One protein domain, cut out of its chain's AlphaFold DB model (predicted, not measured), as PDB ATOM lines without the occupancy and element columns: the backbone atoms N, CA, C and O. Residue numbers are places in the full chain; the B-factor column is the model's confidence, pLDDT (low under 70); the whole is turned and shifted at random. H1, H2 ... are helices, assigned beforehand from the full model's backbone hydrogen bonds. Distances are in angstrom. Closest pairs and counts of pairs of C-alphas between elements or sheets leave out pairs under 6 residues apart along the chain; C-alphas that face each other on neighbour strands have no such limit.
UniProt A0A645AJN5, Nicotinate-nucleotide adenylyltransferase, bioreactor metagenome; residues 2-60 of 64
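This is residues 2 to 60 of the 64 residues of the protein "Nicotinate-nucleotide adenylyltransferase" of bioreactor metagenome (UniProt A0A645AJN5). Helix H1 sits alone at one end of a long strung-out link, residues 16 to 30, and the two short helices H2 and H3 sit at the other end, with no helix touching another. The printed part has 59 residues with three named helices, H1, H2 and H3 in chain order, no named strand, and the class all helix. It is extended, with a radius of gyration of the C-alphas of 18.4 A and spans of 48 by 21 by 17 A.

Find C-alpha 2 at (-26.410, 59.312, -31.219); from there H1, residues 2 to 15, runs 20.4 A. Look next at H2, residues 31 to 39, 12.2 A long. H3, residues 50 to 58, also 12.2 A, ends at C-alpha 58 at (-58.573, 30.036, -15.843).

H1 is apart from H2 and from H3, and H2 is apart from H3. Every O i to N i+4 pair is within hydrogen-bond range in H1, H2 and H3.

The farthest C-alphas, Lys 13 and Gly 41, are 48.5 A apart. H1 to H2 is a long link of 15 residues; H2 to H3 is a short one of 10. The printed part has no cut, and no printed residue is under 70 in pLDDT.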
ATOM      1  N   GLU A   2     -27.484  59.345 -30.205       73.38
ATOM      2  CA  GLU A   2     -26.410  59.312 -31.219       73.38
ATOM      3  C   GLU A   2     -25.774  57.922 -31.381       73.38
ATOM      4  O   GLU A   2     -25.679  57.435 -32.506       73.38
ATOM      5  N   ASP A   3     -25.481  57.225 -30.280       84.25
ATOM      6  CA  ASP A   3     -24.895  55.874 -30.330       84.25
ATOM      7  C   ASP A   3     -25.800  54.843 -31.028       84.25
ATOM      8  O   ASP A   3     -25.337  54.003 -31.800       84.25
ATOM      9  N   ALA A   4     -27.115  54.927 -30.796       86.75
ATOM     10  CA  ALA A   4     -28.091  54.032 -31.414       86.75
ATOM     11  C   ALA A   4     -28.192  54.277 -32.928       86.75
ATOM     12  O   ALA A   4     -28.210  53.324 -33.704       86.75
ATOM     13  N   ASN A   5     -28.188  55.545 -33.355       90.12
ATOM     14  CA  ASN A   5     -28.191  55.912 -34.774       90.12
ATOM     15  C   ASN A   5     -26.930  55.422 -35.498       90.12
ATOM     16  O   ASN A   5     -27.024  54.882 -36.602       90.12
ATOM     17  N   ALA A   6     -25.760  55.568 -34.868       92.19
ATOM     18  CA  ALA A   6     -24.501  55.089 -35.428       92.19
ATOM     19  C   ALA A   6     -24.533  53.569 -35.651       92.19
ATOM     20  O   ALA A   6     -24.195  53.091 -36.738       92.19
ATOM     21  N   LYS A   7     -25.026  52.812 -34.661       92.94
ATOM     22  CA  LYS A   7     -25.128  51.353 -34.768       92.94
ATOM     23  C   LYS A   7     -26.144  50.906 -35.816       92.94
ATOM     24  O   LYS A   7     -25.881  49.971 -36.568       92.94
ATOM     25  N   ILE A   8     -27.281  51.588 -35.910       94.31
ATOM     26  CA  ILE A   8     -28.307  51.309 -36.921       94.31
ATOM     27  C   ILE A   8     -27.760  51.506 -38.338       94.31
ATOM     28  O   ILE A   8     -27.973  50.652 -39.198       94.31
ATOM     29  N   SER A   9     -27.008  52.584 -38.572       92.06
ATOM     30  CA  SER A   9     -26.357  52.846 -39.861       92.06
ATOM     31  C   SER A   9     -25.378  51.731 -40.255       92.06
ATOM     32  O   SER A   9     -25.398  51.248 -41.390       92.06
ATOM     33  N   GLU A  10     -24.567  51.257 -39.302       94.44
ATOM     34  CA  GLU A  10     -23.635  50.141 -39.502       94.44
ATOM     35  C   GLU A  10     -24.368  48.851 -39.913       94.44
ATOM     36  O   GLU A  10     -24.004  48.218 -40.906       94.44
ATOM     37  N   ILE A  11     -25.437  48.493 -39.192       95.19
ATOM     38  CA  ILE A  11     -26.219  47.274 -39.443       95.19
ATOM     39  C   ILE A  11     -26.940  47.358 -40.795       95.19
ATOM     40  O   ILE A  11     -26.848  46.424 -41.595       95.19
ATOM     41  N   ASN A  12     -27.580  48.491 -41.102       94.19
ATOM     42  CA  ASN A  12     -28.244  48.704 -42.391       94.19
ATOM     43  C   ASN A  12     -27.268  48.560 -43.563       94.19
ATOM     44  O   ASN A  12     -27.602  47.926 -44.566       94.19
ATOM     45  N   LYS A  13     -26.037  49.066 -43.427       94.19
ATOM     46  CA  LYS A  13     -24.998  48.908 -44.449       94.19
ATOM     47  C   LYS A  13     -24.519  47.459 -44.582       94.19
ATOM     48  O   LYS A  13     -24.320  46.997 -45.704       94.19
ATOM     49  N   MET A  14     -24.327  46.754 -43.467       96.19
ATOM     50  CA  MET A  14     -23.809  45.381 -43.455       96.19
ATOM     51  C   MET A  14     -24.806  44.372 -44.037       96.19
ATOM     52  O   MET A  14     -24.413  43.494 -44.802       96.19
ATOM     53  N   PHE A  15     -26.090  44.509 -43.705       96.06
ATOM     54  CA  PHE A  15     -27.111  43.508 -44.032       96.06
ATOM     55  C   PHE A  15     -28.119  43.959 -45.090       96.06
ATOM     56  O   PHE A  15     -29.016  43.191 -45.429       96.06
ATOM     57  N   LYS A  16     -27.990  45.182 -45.623       93.12
ATOM     58  CA  LYS A  16     -29.002  45.804 -46.497       93.12
ATOM     59  C   LYS A  16     -30.402  45.788 -45.856       93.12
ATOM     60  O   LYS A  16     -31.397  45.561 -46.540       93.12
ATOM     61  N   SER A  17     -30.467  45.979 -44.537       92.94
ATOM     62  CA  SER A  17     -31.714  46.027 -43.767       92.94
ATOM     63  C   SER A  17     -32.350  47.420 -43.787       92.94
ATOM     64  O   SER A  17     -31.688  48.405 -44.116       92.94
ATOM     65  N   ASN A  18     -33.625  47.498 -43.392       92.75
ATOM     66  CA  ASN A  18     -34.312  48.755 -43.093       92.75
ATOM     67  C   ASN A  18     -34.701  48.787 -41.608       92.75
ATOM     68  O   ASN A  18     -35.676  48.152 -41.209       92.75
ATOM     69  N   ILE A  19     -33.902  49.475 -40.792       93.69
ATOM     70  CA  ILE A  19     -34.145  49.660 -39.354       93.69
ATOM     71  C   ILE A  19     -34.535  51.114 -39.102       93.69
ATOM     72  O   ILE A  19     -33.783  52.025 -39.452       93.69
ATOM     73  N   GLU A  20     -35.669  51.308 -38.437       90.50
ATOM     74  CA  GLU A  20     -36.231  52.615 -38.103       90.50
ATOM     75  C   GLU A  20     -36.392  52.751 -36.585       90.50
ATOM     76  O   GLU A  20     -36.831  51.824 -35.903       90.50
ATOM     77  N   LEU A  21     -36.028  53.916 -36.044       90.75
ATOM     78  CA  LEU A  21     -36.276  54.245 -34.643       90.75
ATOM     79  C   LEU A  21     -37.651  54.887 -34.499       90.75
ATOM     80  O   LEU A  21     -37.957  55.872 -35.169       90.75
ATOM     81  N   PHE A  22     -38.436  54.384 -33.554       89.56
ATOM     82  CA  PHE A  22     -39.710  54.973 -33.170       89.56
ATOM     83  C   PHE A  22     -39.686  55.384 -31.697       89.56
ATOM     84  O   PHE A  22     -39.107  54.697 -30.853       89.56
ATOM     85  N   GLN A  23     -40.327  56.508 -31.382       89.75
ATOM     86  CA  GLN A  23     -40.490  56.968 -30.008       89.75
ATOM     87  C   GLN A  23     -41.774  56.391 -29.415       89.75
ATOM     88  O   GLN A  23     -42.872  56.784 -29.794       89.75
ATOM     89  N   ALA A  24     -41.631  55.481 -28.455       88.69
ATOM     90  CA  ALA A  24     -42.745  54.952 -27.679       88.69
ATOM     91  C   ALA A  24     -42.808  55.612 -26.290       88.69
ATOM     92  O   ALA A  24     -41.764  55.969 -25.734       88.69
ATOM     93  N   PRO A  25     -44.007  55.760 -25.697       89.44
ATOM     94  CA  PRO A  25     -44.129  56.175 -24.308       89.44
ATOM     95  C   PRO A  25     -43.446  55.158 -23.390       89.44
ATOM     96  O   PRO A  25     -43.546  53.945 -23.587       89.44
ATOM     97  N   MET A  26     -42.763  55.656 -22.362       87.19
ATOM     98  CA  MET A  26     -42.113  54.796 -21.383       87.19
ATOM     99  C   MET A  26     -43.158  54.256 -20.402       87.19
ATOM    100  O   MET A  26     -43.617  54.971 -19.513       87.19
ATOM    101  N   LEU A  27     -43.530  52.988 -20.559       86.31
ATOM    102  CA  LEU A  27     -44.342  52.260 -19.589       86.31
ATOM    103  C   LEU A  27     -43.416  51.421 -18.708       86.31
ATOM    104  O   LEU A  27     -42.630  50.622 -19.212       86.31
ATOM    105  N   GLN A  28     -43.517  51.583 -17.390       86.62
ATOM    106  CA  GLN A  28     -42.797  50.753 -16.417       86.62
ATOM    107  C   GLN A  28     -43.528  49.416 -16.230       86.62
ATOM    108  O   GLN A  28     -44.048  49.117 -15.161       86.62
ATOM    109  N   ILE A  29     -43.638  48.645 -17.313       91.44
ATOM    110  CA  ILE A  29     -44.330  47.356 -17.354       91.44
ATOM    111  C   ILE A  29     -43.385  46.345 -17.998       91.44
ATOM    112  O   ILE A  29     -42.856  46.583 -19.083       91.44
ATOM    113  N   SER A  30     -43.174  45.202 -17.347       94.44
ATOM    114  CA  SER A  30     -42.399  44.097 -17.913       94.44
ATOM    115  C   SER A  30     -43.064  42.763 -17.606       94.44
ATOM    116  O   SER A  30     -43.681  42.591 -16.555       94.44
ATOM    117  N   SER A  31     -42.908  41.780 -18.495       95.31
ATOM    118  CA  SER A  31     -43.431  40.433 -18.246       95.31
ATOM    119  C   SER A  31     -42.798  39.784 -17.012       95.31
ATOM    120  O   SER A  31     -43.445  38.973 -16.362       95.31
ATOM    121  N   THR A  32     -41.553  40.140 -16.676       95.69
ATOM    122  CA  THR A  32     -40.886  39.672 -15.453       95.69
ATOM    123  C   THR A  32     -41.598  40.183 -14.204       95.69
ATOM    124  O   THR A  32     -41.930  39.377 -13.341       95.69
ATOM    125  N   ASP A  33     -41.901  41.484 -14.139       95.31
ATOM    126  CA  ASP A  33     -42.648  42.069 -13.017       95.31
ATOM    127  C   ASP A  33     -44.066  41.486 -12.924       95.31
ATOM    128  O   ASP A  33     -44.493  41.062 -11.857       95.31
ATOM    129  N   ILE A  34     -44.773  41.357 -14.053       96.06
ATOM    130  CA  ILE A  34     -46.127  40.780 -14.085       96.06
ATOM    131  C   ILE A  34     -46.141  39.351 -13.533       96.06
ATOM    132  O   ILE A  34     -46.953  39.050 -12.662       96.06
ATOM    133  N   ARG A  35     -45.245  38.473 -14.005       95.81
ATOM    134  CA  ARG A  35     -45.176  37.090 -13.510       95.81
ATOM    135  C   ARG A  35     -44.840  37.043 -12.021       95.81
ATOM    136  O   ARG A  35     -45.478  36.287 -11.301       95.81
ATOM    137  N   GLN A  36     -43.897  37.868 -11.556       95.50
ATOM    138  CA  GLN A  36     -43.538  37.919 -10.135       95.50
ATOM    139  C   GLN A  36     -44.706  38.370  -9.262       95.50
ATOM    140  O   GLN A  36     -44.958  37.779  -8.221       95.50
ATOM    141  N   ARG A  37     -45.458  39.386  -9.696       94.31
ATOM    142  CA  ARG A  37     -46.659  39.832  -8.981       94.31
ATOM    143  C   ARG A  37     -47.673  38.703  -8.846       94.31
ATOM    144  O   ARG A  37     -48.185  38.515  -7.752       94.31
ATOM    145  N   LEU A  38     -47.932  37.965  -9.925       94.38
ATOM    146  CA  LEU A  38     -48.884  36.853  -9.921       94.38
ATOM    147  C   LEU A  38     -48.436  35.724  -8.981       94.38
ATOM    148  O   LEU A  38     -49.230  35.319  -8.136       94.38
ATOM    149  N   MET A  39     -47.162  35.316  -9.046       94.56
ATOM    150  CA  MET A  39     -46.570  34.329  -8.125       94.56
ATOM    151  C   MET A  39     -46.654  34.781  -6.658       94.56
ATOM    152  O   MET A  39     -46.962  33.992  -5.773       94.56
ATOM    153  N   ASP A  40     -46.458  36.075  -6.387       94.88
ATOM    154  CA  ASP A  40     -46.566  36.653  -5.041       94.88
ATOM    155  C   ASP A  40     -48.028  36.849  -4.565       94.88
ATOM    156  O   ASP A  40     -48.257  37.459  -3.515       94.88
ATOM    157  N   GLY A  41     -49.036  36.447  -5.350       91.81
ATOM    158  CA  GLY A  41     -50.453  36.704  -5.062       91.81
ATOM    159  C   GLY A  41     -50.853  38.189  -5.134       91.81
ATOM    160  O   GLY A  41     -51.883  38.598  -4.593       91.81
ATOM    161  N   LYS A  42     -50.038  39.032  -5.778       93.00
ATOM    162  CA  LYS A  42     -50.291  40.467  -5.977       93.00
ATOM    163  C   LYS A  42     -51.087  40.702  -7.258       93.00
ATOM    164  O   LYS A  42     -50.891  40.059  -8.283       93.00
ATOM    165  N   SER A  43     -51.934  41.732  -7.239       90.56
ATOM    166  CA  SER A  43     -52.712  42.112  -8.420       90.56
ATOM    167  C   SER A  43     -51.829  42.641  -9.562       90.56
ATOM    168  O   SER A  43     -50.964  43.504  -9.351       90.56
ATOM    169  N   ALA A  44     -52.113  42.168 -10.780       92.75
ATOM    170  CA  ALA A  44     -51.611  42.692 -12.055       92.75
ATOM    171  C   ALA A  44     -52.682  43.504 -12.820       92.75
ATOM    172  O   ALA A  44     -52.529  43.784 -14.013       92.75
ATOM    173  N   LYS A  45     -53.766  43.899 -12.137       90.75
ATOM    174  CA  LYS A  45     -54.862  44.677 -12.719       90.75
ATOM    175  C   LYS A  45     -54.326  45.978 -13.317       90.75
ATOM    176  O   LYS A  45     -53.473  46.632 -12.719       90.75
ATOM    177  N   TYR A  46     -54.835  46.346 -14.491       92.50
ATOM    178  CA  TYR A  46     -54.394  47.492 -15.305       92.50
ATOM    179  C   TYR A  46     -53.012  47.358 -15.969       92.50
ATOM    180  O   TYR A  46     -52.664  48.209 -16.783       92.50
ATOM    181  N   LEU A  47     -52.241  46.301 -15.682       93.94
ATOM    182  CA  LEU A  47     -50.981  46.011 -16.387       93.94
ATOM    183  C   LEU A  47     -51.194  45.105 -17.608       93.94
ATOM    184  O   LEU A  47     -50.307  44.971 -18.449       93.94
ATOM    185  N   LEU A  48     -52.370  44.484 -17.694       94.69
ATOM    186  CA  LEU A  48     -52.773  43.554 -18.737       94.69
ATOM    187  C   LEU A  48     -54.184  43.890 -19.236       94.69
ATOM    188  O   LEU A  48     -54.998  44.419 -18.473       94.69
ATOM    189  N   PRO A  49     -54.513  43.534 -20.490       96.06
ATOM    190  CA  PRO A  49     -55.901  43.429 -20.913       96.06
ATOM    191  C   PRO A  49     -56.656  42.426 -20.034       96.06
ATOM    192  O   PRO A  49     -56.125  41.367 -19.697       96.06
ATOM    193  N   GLU A  50     -57.918  42.721 -19.731       95.75
ATOM    194  CA  GLU A  50     -58.768  41.873 -18.883       95.75
ATOM    195  C   GLU A  50     -58.854  40.428 -19.396       95.75
ATOM    196  O   GLU A  50     -58.759  39.480 -18.621       95.75
ATOM    197  N   SER A  51     -58.948  40.237 -20.713       97.06
ATOM    198  CA  SER A  51     -58.993  38.906 -21.327       97.06
ATOM    199  C   SER A  51     -57.747  38.061 -21.042       97.06
ATOM    200  O   SER A  51     -57.845  36.837 -20.952       97.06
ATOM    201  N   VAL A  52     -56.583  38.695 -20.875       96.75
ATOM    202  CA  VAL A  52     -55.324  38.017 -20.548       96.75
ATOM    203  C   VAL A  52     -55.297  37.631 -19.071       96.75
ATOM    204  O   VAL A  52     -54.932  36.504 -18.752       96.75
ATOM    205  N   GLU A  53     -55.739  38.521 -18.180       94.00
ATOM    206  CA  GLU A  53     -55.871  38.229 -16.744       94.00
ATOM    207  C   GLU A  53     -56.828  37.048 -16.507       94.00
ATOM    208  O   GLU A  53     -56.476  36.091 -15.818       94.00
ATOM    209  N   GLN A  54     -57.986  37.040 -17.177       94.50
ATOM    210  CA  GLN A  54     -58.942  35.927 -17.119       94.50
ATOM    211  C   GLN A  54     -58.351  34.611 -17.637       94.50
ATOM    212  O   GLN A  54     -58.627  33.544 -17.088       94.50
ATOM    213  N   TYR A  55     -57.526  34.662 -18.688       97.06
ATOM    214  CA  TYR A  55     -56.860  33.470 -19.208       97.06
ATOM    215  C   TYR A  55     -55.842  32.901 -18.216       97.06
ATOM    216  O   TYR A  55     -55.784  31.687 -18.038       97.06
ATOM    217  N   ILE A  56     -55.058  33.764 -17.566       95.69
ATOM    218  CA  ILE A  56     -54.080  33.365 -16.547       95.69
ATOM    219  C   ILE A  56     -54.783  32.642 -15.397       95.69
ATOM    220  O   ILE A  56     -54.399  31.519 -15.081       95.69
ATOM    221  N   ILE A  57     -55.859  33.237 -14.867       92.06
ATOM    222  CA  ILE A  57     -56.655  32.666 -13.770       92.06
ATOM    223  C   ILE A  57     -57.281  31.331 -14.185       92.06
ATOM    224  O   ILE A  57     -57.184  30.344 -13.469       92.06
ATOM    225  N   LYS A  58     -57.904  31.259 -15.369       96.19
ATOM    226  CA  LYS A  58     -58.573  30.036 -15.843       96.19
ATOM    227  C   LYS A  58     -57.621  28.841 -15.983       96.19
ATOM    228  O   LYS A  58     -58.072  27.700 -15.903       96.19
ATOM    229  N   ASN A  59     -56.346  29.099 -16.261       97.00
ATOM    230  CA  ASN A  59     -55.347  28.069 -16.533       97.00
ATOM    231  C   ASN A  59     -54.307  27.926 -15.408       97.00
ATOM    232  O   ASN A  59     -53.325  27.218 -15.620       97.00
ATOM    233  N   ASN A  60     -54.504  28.580 -14.254       93.44
ATOM    234  CA  ASN A  60     -53.589  28.565 -13.103       93.44
ATOM    235  C   ASN A  60     -52.127  28.843 -13.506       93.44
ATOM    236  O   ASN A  60     -51.199  28.130 -13.123       93.44
TER     237      ASN A  60